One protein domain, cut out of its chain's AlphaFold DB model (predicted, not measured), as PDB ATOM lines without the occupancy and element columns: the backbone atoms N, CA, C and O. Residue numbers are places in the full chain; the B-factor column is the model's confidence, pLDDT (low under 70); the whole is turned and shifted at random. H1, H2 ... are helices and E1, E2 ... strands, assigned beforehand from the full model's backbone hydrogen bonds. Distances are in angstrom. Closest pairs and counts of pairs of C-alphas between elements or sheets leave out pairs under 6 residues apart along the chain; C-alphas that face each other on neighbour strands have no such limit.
ATOM      1  N   SER A   2     -28.165  14.630 -14.953       72.50
ATOM      2  CA  SER A   2     -28.776  14.943 -13.643       72.50
ATOM      3  C   SER A   2     -29.584  16.239 -13.745       72.50
ATOM      4  O   SER A   2     -29.085  17.204 -14.324       72.50
ATOM      5  N   LEU A   3     -30.796  16.244 -13.178       78.06
ATOM      6  CA  LEU A   3     -31.715  17.391 -13.176       78.06
ATOM      7  C   LEU A   3     -31.152  18.585 -12.395       78.06
ATOM      8  O   LEU A   3     -31.318  19.723 -12.809       78.06
ATOM      9  N   GLU A   4     -30.369  18.336 -11.343       83.69
ATOM     10  CA  GLU A   4     -29.701  19.371 -10.526       83.69
ATOM     11  C   GLU A   4     -28.674  20.210 -11.313       83.69
ATOM     12  O   GLU A   4     -28.095  21.175 -10.812       83.69
ATOM     13  N   ARG A   5     -28.368  19.791 -12.544       84.75
ATOM     14  CA  ARG A   5     -27.352  20.388 -13.412       84.75
ATOM     15  C   ARG A   5     -27.954  21.052 -14.646       84.75
ATOM     16  O   ARG A   5     -27.195  21.460 -15.521       84.75
ATOM     17  N   MET A   6     -29.276  21.118 -14.726       88.50
ATOM     18  CA  MET A   6     -30.030  21.665 -15.843       88.50
ATOM     19  C   MET A   6     -30.791  22.902 -15.370       88.50
ATOM     20  O   MET A   6     -31.335  22.909 -14.267       88.50
ATOM     21  N   ARG A   7     -30.837  23.939 -16.205       89.62
ATOM     22  CA  ARG A   7     -31.749  25.074 -16.050       89.62
ATOM     23  C   ARG A   7     -32.543  25.235 -17.338       89.62
ATOM     24  O   ARG A   7     -31.966  25.170 -18.422       89.62
ATOM     25  N   TYR A   8     -33.845  25.398 -17.182       88.44
ATOM     26  CA  TYR A   8     -34.815  25.598 -18.249       88.44
ATOM     27  C   TYR A   8     -36.019  26.322 -17.644       88.44
ATOM     28  O   TYR A   8     -36.469  25.927 -16.561       88.44
ATOM     29  N   SER A   9     -36.509  27.362 -18.313       85.81
ATOM     30  CA  SER A   9     -37.727  28.087 -17.943       85.81
ATOM     31  C   SER A   9     -38.800  27.841 -19.002       85.81
ATOM     32  O   SER A   9     -38.495  27.533 -20.152       85.81
ATOM     33  N   ASP A  10     -40.068  27.946 -18.614       78.00
ATOM     34  CA  ASP A  10     -41.169  27.727 -19.549       78.00
ATOM     35  C   ASP A  10     -41.214  28.855 -20.594       78.00
ATOM     36  O   ASP A  10     -41.299  30.030 -20.233       78.00
ATOM     37  N   GLY A  11     -41.109  28.492 -21.877       80.19
ATOM     38  CA  GLY A  11     -40.970  29.426 -23.001       80.19
ATOM     39  C   GLY A  11     -39.539  29.651 -23.509       80.19
ATOM     40  O   GLY A  11     -39.379  30.346 -24.509       80.19
ATOM     41  N   ASP A  12     -38.517  29.062 -22.878       82.19
ATOM     42  CA  ASP A  12     -37.135  29.156 -23.367       82.19
ATOM     43  C   ASP A  12     -36.907  28.229 -24.578       82.19
ATOM     44  O   ASP A  12     -37.250  27.047 -24.551       82.19
ATOM     45  N   GLU A  13     -36.256  28.733 -25.629       89.75
ATOM     46  CA  GLU A  13     -35.798  27.912 -26.767       89.75
ATOM     47  C   GLU A  13     -34.483  27.173 -26.463       89.75
ATOM     48  O   GLU A  13     -34.068  26.299 -27.218       89.75
ATOM     49  N   GLU A  14     -33.827  27.476 -25.336       92.19
ATOM     50  CA  GLU A  14     -32.539  26.896 -24.953       92.19
ATOM     51  C   GLU A  14     -32.569  26.256 -23.558       92.19
ATOM     52  O   GLU A  14     -33.148  26.765 -22.599       92.19
ATOM     53  N   VAL A  15     -31.847  25.148 -23.416       92.38
ATOM     54  CA  VAL A  15     -31.551  24.483 -22.149       92.38
ATOM     55  C   VAL A  15     -30.095  24.750 -21.780       92.38
ATOM     56  O   VAL A  15     -29.174  24.441 -22.541       92.38
ATOM     57  N   VAL A  16     -29.862  25.258 -20.567       92.44
ATOM     58  CA  VAL A  16     -28.508  25.412 -20.019       92.44
ATOM     59  C   VAL A  16     -28.156  24.170 -19.211       92.44
ATOM     60  O   VAL A  16     -28.728  23.909 -18.149       92.44
ATOM     61  N   TYR A  17     -27.187  23.394 -19.691       89.81
ATOM     62  CA  TYR A  17     -26.707  22.194 -19.015       89.81
ATOM     63  C   TYR A  17     -25.268  22.362 -18.528       89.81
ATOM     64  O   TYR A  17     -24.339  22.602 -19.295       89.81
ATOM     65  N   ARG A  18     -25.051  22.158 -17.228       89.06
ATOM     66  CA  ARG A  18     -23.724  22.208 -16.609       89.06
ATOM     67  C   ARG A  18     -23.099  20.818 -16.586       89.06
ATOM     68  O   ARG A  18     -23.462  19.973 -15.758       89.06
ATOM     69  N   ARG A  19     -22.099  20.563 -17.429       82.62
ATOM     70  CA  ARG A  19     -21.383  19.271 -17.466       82.62
ATOM     71  C   ARG A  19     -20.638  19.012 -16.161       82.62
ATOM     72  O   ARG A  19     -20.246  19.946 -15.467       82.62
ATOM     73  N   LYS A  20     -20.474  17.741 -15.772       80.25
ATOM     74  CA  LYS A  20     -19.670  17.377 -14.590       80.25
ATOM     75  C   LYS A  20     -18.207  17.652 -14.910       80.25
ATOM     76  O   LYS A  20     -17.698  17.079 -15.864       80.25
ATOM     77  N   GLY A  21     -17.572  18.542 -14.152       74.44
ATOM     78  CA  GLY A  21     -16.137  18.767 -14.289       74.44
ATOM     79  C   GLY A  21     -15.357  17.549 -13.802       74.44
ATOM     80  O   GLY A  21     -15.834  16.810 -12.932       74.44
ATOM     81  N   SER A  22     -14.181  17.327 -14.385       67.19
ATOM     82  CA  SER A  22     -13.173  16.436 -13.817       67.19
ATOM     83  C   SER A  22     -12.318  17.212 -12.809       67.19
ATOM     84  O   SER A  22     -12.235  18.441 -12.865       67.19
ATOM     85  N   ASP A  23     -11.710  16.495 -11.865       65.69
ATOM     86  CA  ASP A  23     -10.601  17.003 -11.041       65.69
ATOM     87  C   ASP A  23     -10.913  18.272 -10.223       65.69
ATOM     88  O   ASP A  23     -10.121  19.208 -10.151       65.69
ATOM     89  N   GLY A  24     -12.101  18.323  -9.609       61.28
ATOM     90  CA  GLY A  24     -12.491  19.395  -8.681       61.28
ATOM     91  C   GLY A  24     -12.849  20.734  -9.336       61.28
ATOM     92  O   GLY A  24     -13.204  21.675  -8.630       61.28
ATOM     93  N   ARG A  25     -12.810  20.835 -10.670       67.56
ATOM     94  CA  ARG A  25     -13.228  22.042 -11.395       67.56
ATOM     95  C   ARG A  25     -14.737  22.072 -11.624       67.56
ATOM     96  O   ARG A  25     -15.374  21.046 -11.872       67.56
ATOM     97  N   SER A  26     -15.305  23.275 -11.605       65.88
ATOM     98  CA  SER A  26     -16.646  23.539 -12.129       65.88
ATOM     99  C   SER A  26     -16.677  23.130 -13.600       65.88
ATOM    100  O   SER A  26     -15.868  23.607 -14.391       65.88
ATOM    101  N   GLY A  27     -17.564  22.208 -13.973       75.19
ATOM    102  CA  GLY A  27     -17.670  21.813 -15.375       75.19
ATOM    103  C   GLY A  27     -18.383  22.879 -16.204       75.19
ATOM    104  O   GLY A  27     -19.221  23.614 -15.681       75.19
ATOM    105  N   ALA A  28     -18.016  22.951 -17.483       82.62
ATOM    106  CA  ALA A  28     -18.509  23.961 -18.412       82.62
ATOM    107  C   ALA A  28     -20.039  23.932 -18.551       82.62
ATOM    108  O   ALA A  28     -20.660  22.859 -18.556       82.62
ATOM    109  N   GLU A  29     -20.618  25.125 -18.667       89.06
ATOM    110  CA  GLU A  29     -22.005  25.313 -19.077       89.06
ATOM    111  C   GLU A  29     -22.096  25.236 -20.600       89.06
ATOM    112  O   GLU A  29     -21.282  25.808 -21.322       89.06
ATOM    113  N   GLU A  30     -23.078  24.487 -21.074       89.94
ATOM    114  CA  GLU A  30     -23.413  24.332 -22.482       89.94
ATOM    115  C   GLU A  30     -24.849  24.816 -22.665       89.94
ATOM    116  O   GLU A  30     -25.739  24.386 -21.927       89.94
ATOM    117  N   ARG A  31     -25.063  25.711 -23.630       92.06
ATOM    118  CA  ARG A  31     -26.398  26.089 -24.098       92.06
ATOM    119  C   ARG A  31     -26.738  25.212 -25.291       92.06
ATOM    120  O   ARG A  31     -25.903  25.039 -26.178       92.06
ATOM    121  N   ILE A  32     -27.905  24.592 -25.253       92.50
ATOM    122  CA  ILE A  32     -28.365  23.646 -26.266       92.50
ATOM    123  C   ILE A  32     -29.790  24.048 -26.609       92.50
ATOM    124  O   ILE A  32     -30.570  24.276 -25.691       92.50
ATOM    125  N   ASP A  33     -30.134  24.096 -27.892       93.88
ATOM    126  CA  ASP A  33     -31.527  24.232 -28.321       93.88
ATOM    127  C   ASP A  33     -32.412  23.170 -27.633       93.88
ATOM    128  O   ASP A  33     -31.991  22.030 -27.406       93.88
ATOM    129  N   ALA A  34     -33.624  23.549 -27.237       91.25
ATOM    130  CA  ALA A  34     -34.504  22.707 -26.440       91.25
ATOM    131  C   ALA A  34     -34.900  21.411 -27.170       91.25
ATOM    132  O   ALA A  34     -34.976  20.346 -26.541       91.25
ATOM    133  N   LEU A  35     -35.099  21.464 -28.491       92.00
ATOM    134  CA  LEU A  35     -35.424  20.290 -29.303       92.00
ATOM    135  C   LEU A  35     -34.197  19.402 -29.507       92.00
ATOM    136  O   LEU A  35     -34.304  18.180 -29.383       92.00
ATOM    137  N   ASP A  36     -33.022  19.989 -29.725       92.38
ATOM    138  CA  ASP A  36     -31.760  19.243 -29.778       92.38
ATOM    139  C   ASP A  36     -31.435  18.573 -28.438       92.38
ATOM    140  O   ASP A  36     -30.972  17.428 -28.389       92.38
ATOM    141  N   PHE A  37     -31.698  19.261 -27.327       90.06
ATOM    142  CA  PHE A  37     -31.557  18.695 -25.993       90.06
ATOM    143  C   PHE A  37     -32.491  17.498 -25.816       90.06
ATOM    144  O   PHE A  37     -32.043  16.424 -25.400       90.06
ATOM    145  N   LEU A  38     -33.769  17.648 -26.183       90.44
ATOM    146  CA  LEU A  38     -34.742  16.562 -26.140       90.44
ATOM    147  C   LEU A  38     -34.277  15.377 -26.994       90.44
ATOM    148  O   LEU A  38     -34.260  14.251 -26.497       90.44
ATOM    149  N   ALA A  39     -33.827  15.627 -28.227       92.94
ATOM    150  CA  ALA A  39     -33.306  14.611 -29.137       92.94
ATOM    151  C   ALA A  39     -32.132  13.830 -28.518       92.94
ATOM    152  O   ALA A  39     -32.125  12.596 -28.537       92.94
ATOM    153  N   ARG A  40     -31.169  14.526 -27.894       90.38
ATOM    154  CA  ARG A  40     -30.029  13.898 -27.197       90.38
ATOM    155  C   ARG A  40     -30.474  13.027 -26.021       90.38
ATOM    156  O   ARG A  40     -29.900  11.960 -25.806       90.38
ATOM    157  N   VAL A  41     -31.481  13.456 -25.261       88.62
ATOM    158  CA  VAL A  41     -32.001  12.692 -24.114       88.62
ATOM    159  C   VAL A  41     -32.730  11.433 -24.581       88.62
ATOM    160  O   VAL A  41     -32.462  10.339 -24.072       88.62
ATOM    161  N   ILE A  42     -33.631  11.563 -25.557       91.50
ATOM    162  CA  ILE A  42     -34.447  10.439 -26.032       91.50
ATOM    163  C   ILE A  42     -33.653   9.450 -26.886       91.50
ATOM    164  O   ILE A  42     -34.054   8.295 -26.976       91.50
ATOM    165  N   ALA A  43     -32.501   9.842 -27.444       89.19
ATOM    166  CA  ALA A  43     -31.619   8.942 -28.192       89.19
ATOM    167  C   ALA A  43     -31.156   7.720 -27.374       89.19
ATOM    168  O   ALA A  43     -30.804   6.684 -27.939       89.19
ATOM    169  N   HIS A  44     -31.159   7.814 -26.041       85.81
ATOM    170  CA  HIS A  44     -30.845   6.689 -25.160       85.81
ATOM    171  C   HIS A  44     -32.037   5.771 -24.869       85.81
ATOM    172  O   HIS A  44     -31.835   4.691 -24.309       85.81
ATOM    173  N   ILE A  45     -33.263   6.175 -25.215       88.12
ATOM    174  CA  ILE A  45     -34.468   5.366 -25.039       88.12
ATOM    175  C   ILE A  45     -34.501   4.330 -26.167       88.12
ATOM    176  O   ILE A  45     -34.611   4.695 -27.339       88.12
ATOM    177  N   PRO A  46     -34.410   3.028 -25.857       85.19
ATOM    178  CA  PRO A  46     -34.415   2.011 -26.895       85.19
ATOM    179  C   PRO A  46     -35.775   1.957 -27.603       85.19
ATOM    180  O   PRO A  46     -36.801   2.219 -26.966       85.19
ATOM    181  N   PRO A  47     -35.812   1.562 -28.889       85.38
ATOM    182  CA  PRO A  47     -37.056   1.386 -29.622       85.38
ATOM    183  C   PRO A  47     -38.077   0.526 -28.864       85.38
ATOM    184  O   PRO A  47     -37.703  -0.403 -28.129       85.38
ATOM    185  N   PRO A  48     -39.380   0.790 -29.058       84.44
ATOM    186  CA  PRO A  48     -40.420   0.025 -28.397       84.44
ATOM    187  C   PRO A  48     -40.308  -1.463 -28.746       84.44
ATOM    188  O   PRO A  48     -39.900  -1.843 -29.842       84.44
ATOM    189  N   ARG A  49     -40.730  -2.318 -27.804       83.50
ATOM    190  CA  ARG A  49     -40.743  -3.790 -27.927       83.50
ATOM    191  C   ARG A  49     -39.360  -4.461 -27.969       83.50
ATOM    192  O   ARG A  49     -39.269  -5.636 -28.318       83.50
ATOM    193  N   ILE A  50     -38.296  -3.779 -27.540       81.38
ATOM    194  CA  ILE A  50     -36.986  -4.407 -27.309       81.38
ATOM    195  C   ILE A  50     -36.859  -4.871 -25.852       81.38
ATOM    196  O   ILE A  50     -37.144  -4.141 -24.905       81.38
ATOM    197  N   HIS A  51     -36.389  -6.104 -25.655       77.31
ATOM    198  CA  HIS A  51     -36.077  -6.625 -24.324       77.31
ATOM    199  C   HIS A  51     -34.825  -5.954 -23.745       77.31
ATOM    200  O   HIS A  51     -33.706  -6.316 -24.110       77.31
ATOM    201  N   LEU A  52     -35.018  -5.036 -22.795       80.88
ATOM    202  CA  LEU A  52     -33.927  -4.348 -22.087       80.88
ATOM    203  C   LEU A  52     -33.174  -5.259 -21.112       80.88
ATOM    204  O   LEU A  52     -31.997  -5.052 -20.837       80.88
ATOM    205  N   VAL A  53     -33.848  -6.292 -20.598       79.00
ATOM    206  CA  VAL A  53     -33.264  -7.266 -19.672       79.00
ATOM    207  C   VAL A  53     -33.421  -8.665 -20.248       79.00
ATOM    208  O   VAL A  53     -34.533  -9.171 -20.417       79.00
ATOM    209  N   ARG A  54     -32.290  -9.314 -20.532       76.62
ATOM    210  CA  ARG A  54     -32.239 -10.698 -21.011       76.62
ATOM    211  C   ARG A  54     -31.817 -11.610 -19.868       76.62
ATOM    212  O   ARG A  54     -30.659 -11.619 -19.465       76.62
ATOM    213  N   TYR A  55     -32.755 -12.396 -19.357       78.94
ATOM    214  CA  TYR A  55     -32.436 -13.417 -18.366       78.94
ATOM    215  C   TYR A  55     -32.036 -14.725 -19.052       78.94
ATOM    216  O   TYR A  55     -32.772 -15.239 -19.895       78.94
ATOM    217  N   LEU A  56     -30.892 -15.286 -18.659       78.06
ATOM    218  CA  LEU A  56     -30.339 -16.510 -19.242       78.06
ATOM    219  C   LEU A  56     -30.344 -17.677 -18.249       78.06
ATOM    220  O   LEU A  56     -30.469 -17.500 -17.034       78.06
ATOM    221  N   GLY A  57     -30.225 -18.887 -18.800       82.19
ATOM    222  CA  GLY A  57     -30.120 -20.128 -18.036       82.19
ATOM    223  C   GLY A  57     -31.263 -20.292 -17.037       82.19
ATOM    224  O   GLY A  57     -32.439 -20.174 -17.395       82.19
ATOM    225  N   HIS A  58     -30.904 -20.511 -15.772       77.06
ATOM    226  CA  HIS A  58     -31.847 -20.711 -14.672       77.06
ATOM    227  C   HIS A  58     -32.811 -19.527 -14.464       77.06
ATOM    228  O   HIS A  58     -33.942 -19.723 -14.014       77.06
ATOM    229  N   TYR A  59     -32.409 -18.305 -14.825       78.00
ATOM    230  CA  TYR A  59     -33.240 -17.107 -14.681       78.00
ATOM    231  C   TYR A  59     -34.099 -16.804 -15.916       78.00
ATOM    232  O   TYR A  59     -34.950 -15.913 -15.855       78.00
ATOM    233  N   SER A  60     -33.929 -17.530 -17.026       82.19
ATOM    234  CA  SER A  60     -34.710 -17.306 -18.250       82.19
ATOM    235  C   SER A  60     -36.223 -17.442 -18.023       82.19
ATOM    236  O   SER A  60     -36.673 -18.165 -17.128       82.19
ATOM    237  N   ASN A  61     -37.027 -16.746 -18.839       80.38
ATOM    238  CA  ASN A  61     -38.493 -16.829 -18.772       80.38
ATOM    239  C   ASN A  61     -38.984 -18.263 -19.012       80.38
ATOM    240  O   ASN A  61     -39.905 -18.716 -18.341       80.38
ATOM    241  N   VAL A  62     -38.320 -19.004 -19.908       82.94
ATOM    242  CA  VAL A  62     -38.622 -20.416 -20.177       82.94
ATOM    243  C   VAL A  62     -38.352 -21.281 -18.945       82.94
ATOM    244  O   VAL A  62     -39.222 -22.056 -18.554       82.94
ATOM    245  N   ALA A  63     -37.189 -21.130 -18.295       82.12
ATOM    246  CA  ALA A  63     -36.855 -21.894 -17.088       82.12
ATOM    247  C   ALA A  63     -37.823 -21.590 -15.932       82.12
ATOM    248  O   ALA A  63     -38.356 -22.506 -15.308       82.12
ATOM    249  N   ARG A  64     -38.140 -20.307 -15.704       84.19
ATOM    250  CA  ARG A  64     -39.156 -19.888 -14.722       84.19
ATOM    251  C   ARG A  64     -40.542 -20.447 -15.038       84.19
ATOM    252  O   ARG A  64     -41.201 -20.975 -14.152       84.19
ATOM    253  N   GLY A  65     -40.966 -20.372 -16.297       85.56
ATOM    254  CA  GLY A  65     -42.257 -20.898 -16.732       85.56
ATOM    255  C   GLY A  65     -42.373 -22.411 -16.540       85.56
ATOM    256  O   GLY A  65     -43.435 -22.892 -16.157       85.56
ATOM    257  N   ARG A  66     -41.287 -23.167 -16.754       84.75
ATOM    258  CA  ARG A  66     -41.245 -24.611 -16.472       84.75
ATOM    259  C   ARG A  66     -41.380 -24.901 -14.976       84.75
ATOM    260  O   ARG A  66     -42.201 -25.741 -14.625       84.75
ATOM    261  N   ARG A  67     -40.674 -24.160 -14.112       86.25
ATOM    262  CA  ARG A  67     -40.811 -24.261 -12.645       86.25
ATOM    263  C   ARG A  67     -42.217 -24.003 -12.152       86.25
ATOM    264  O   ARG A  67     -42.765 -24.819 -11.426       86.25
ATOM    265  N   ASN A  68     -42.810 -22.894 -12.585       83.62
ATOM    266  CA  ASN A  68     -44.156 -22.522 -12.160       83.62
ATOM    267  C   ASN A  68     -45.200 -23.567 -12.585       83.62
ATOM    268  O   ASN A  68     -46.216 -23.715 -11.923       83.62
ATOM    269  N   LYS A  69     -44.942 -24.302 -13.674       87.50
ATOM    270  CA  LYS A  69     -45.793 -25.400 -14.157       87.50
ATOM    271  C   LYS A  69     -45.452 -26.761 -13.533       87.50
ATOM    272  O   LYS A  69     -45.976 -27.764 -14.004       87.50
ATOM    273  N   GLY A  70     -44.532 -26.826 -12.565       81.31
ATOM    274  CA  GLY A  70     -44.057 -28.086 -11.980       81.31
ATOM    275  C   GLY A  70     -43.314 -28.996 -12.968       81.31
ATOM    276  O   GLY A  70     -43.150 -30.179 -12.711       81.31
ATOM    277  N   LYS A  71     -42.871 -28.460 -14.114       74.50
ATOM    278  CA  LYS A  71     -42.178 -29.194 -15.191       74.50
ATOM    279  C   LYS A  71     -40.655 -29.095 -15.097       74.50
ATOM    280  O   LYS A  71     -39.962 -29.406 -16.065       74.50
ATOM    281  N   GLU A  72     -40.127 -28.565 -13.998       67.88
ATOM    282  CA  GLU A  72     -38.687 -28.581 -13.764       67.88
ATOM    283  C   GLU A  72     -38.332 -29.935 -13.151       67.88
ATOM    284  O   GLU A  72     -38.658 -30.203 -11.997       67.88
ATOM    285  N   GLU A  73     -37.700 -30.808 -13.939       61.53
ATOM    286  CA  GLU A  73     -37.004 -31.952 -13.353       61.53
ATOM    287  C   GLU A  73     -35.964 -31.412 -12.361       61.53
ATOM    288  O   GLU A  73     -35.291 -30.420 -12.678       61.53
TER     289      GLU A  73
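This is residues 2 to 73 of the 164 residues of an uncharacterized protein of Acidobacteria bacterium (UniProt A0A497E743). With little regular structure, the printed part is a hairpin, E1 and E2, at one end, helix H1 leading away, and a long link to helix H2 near the other end. Its 72 residues run E1, E2, H1, H2, antiparallel strands and mixed class, with 27 in named elements. It is extended, radius of gyration of the C-alphas 21.8 A, spanning 60 by 33 by 16 A.

Start at the hairpin of E1, residues 14 to 18, and E2, residues 29 to 33: N 15 and O 32 are within hydrogen-bond range, 2.8 A. A tight link joins E2 to H1, residues 34 to 42; the closest C-alphas of E1 and H1 are Glu 14 and Ala 34, 4.9 A. H2, residues 61 to 68, is apart from E1, E2 and H1. In H1 and H2 every O i to N i+4 pair is within hydrogen-bond range.

Find C-alpha 14 at (-32.539, 26.896, -24.953); E1 runs 13.0 A, E2 13.3 A, H1 12.3 A. H2 runs 10.4 A to C-alpha 68 at (-44.156, -22.522, -12.160).

The farthest C-alphas, Gly 11 and Glu 73, are 62.3 A apart, without a cut. H1 to H2 is a long link. Residues 22 to 26 and 72 to 73 have pLDDT under 70.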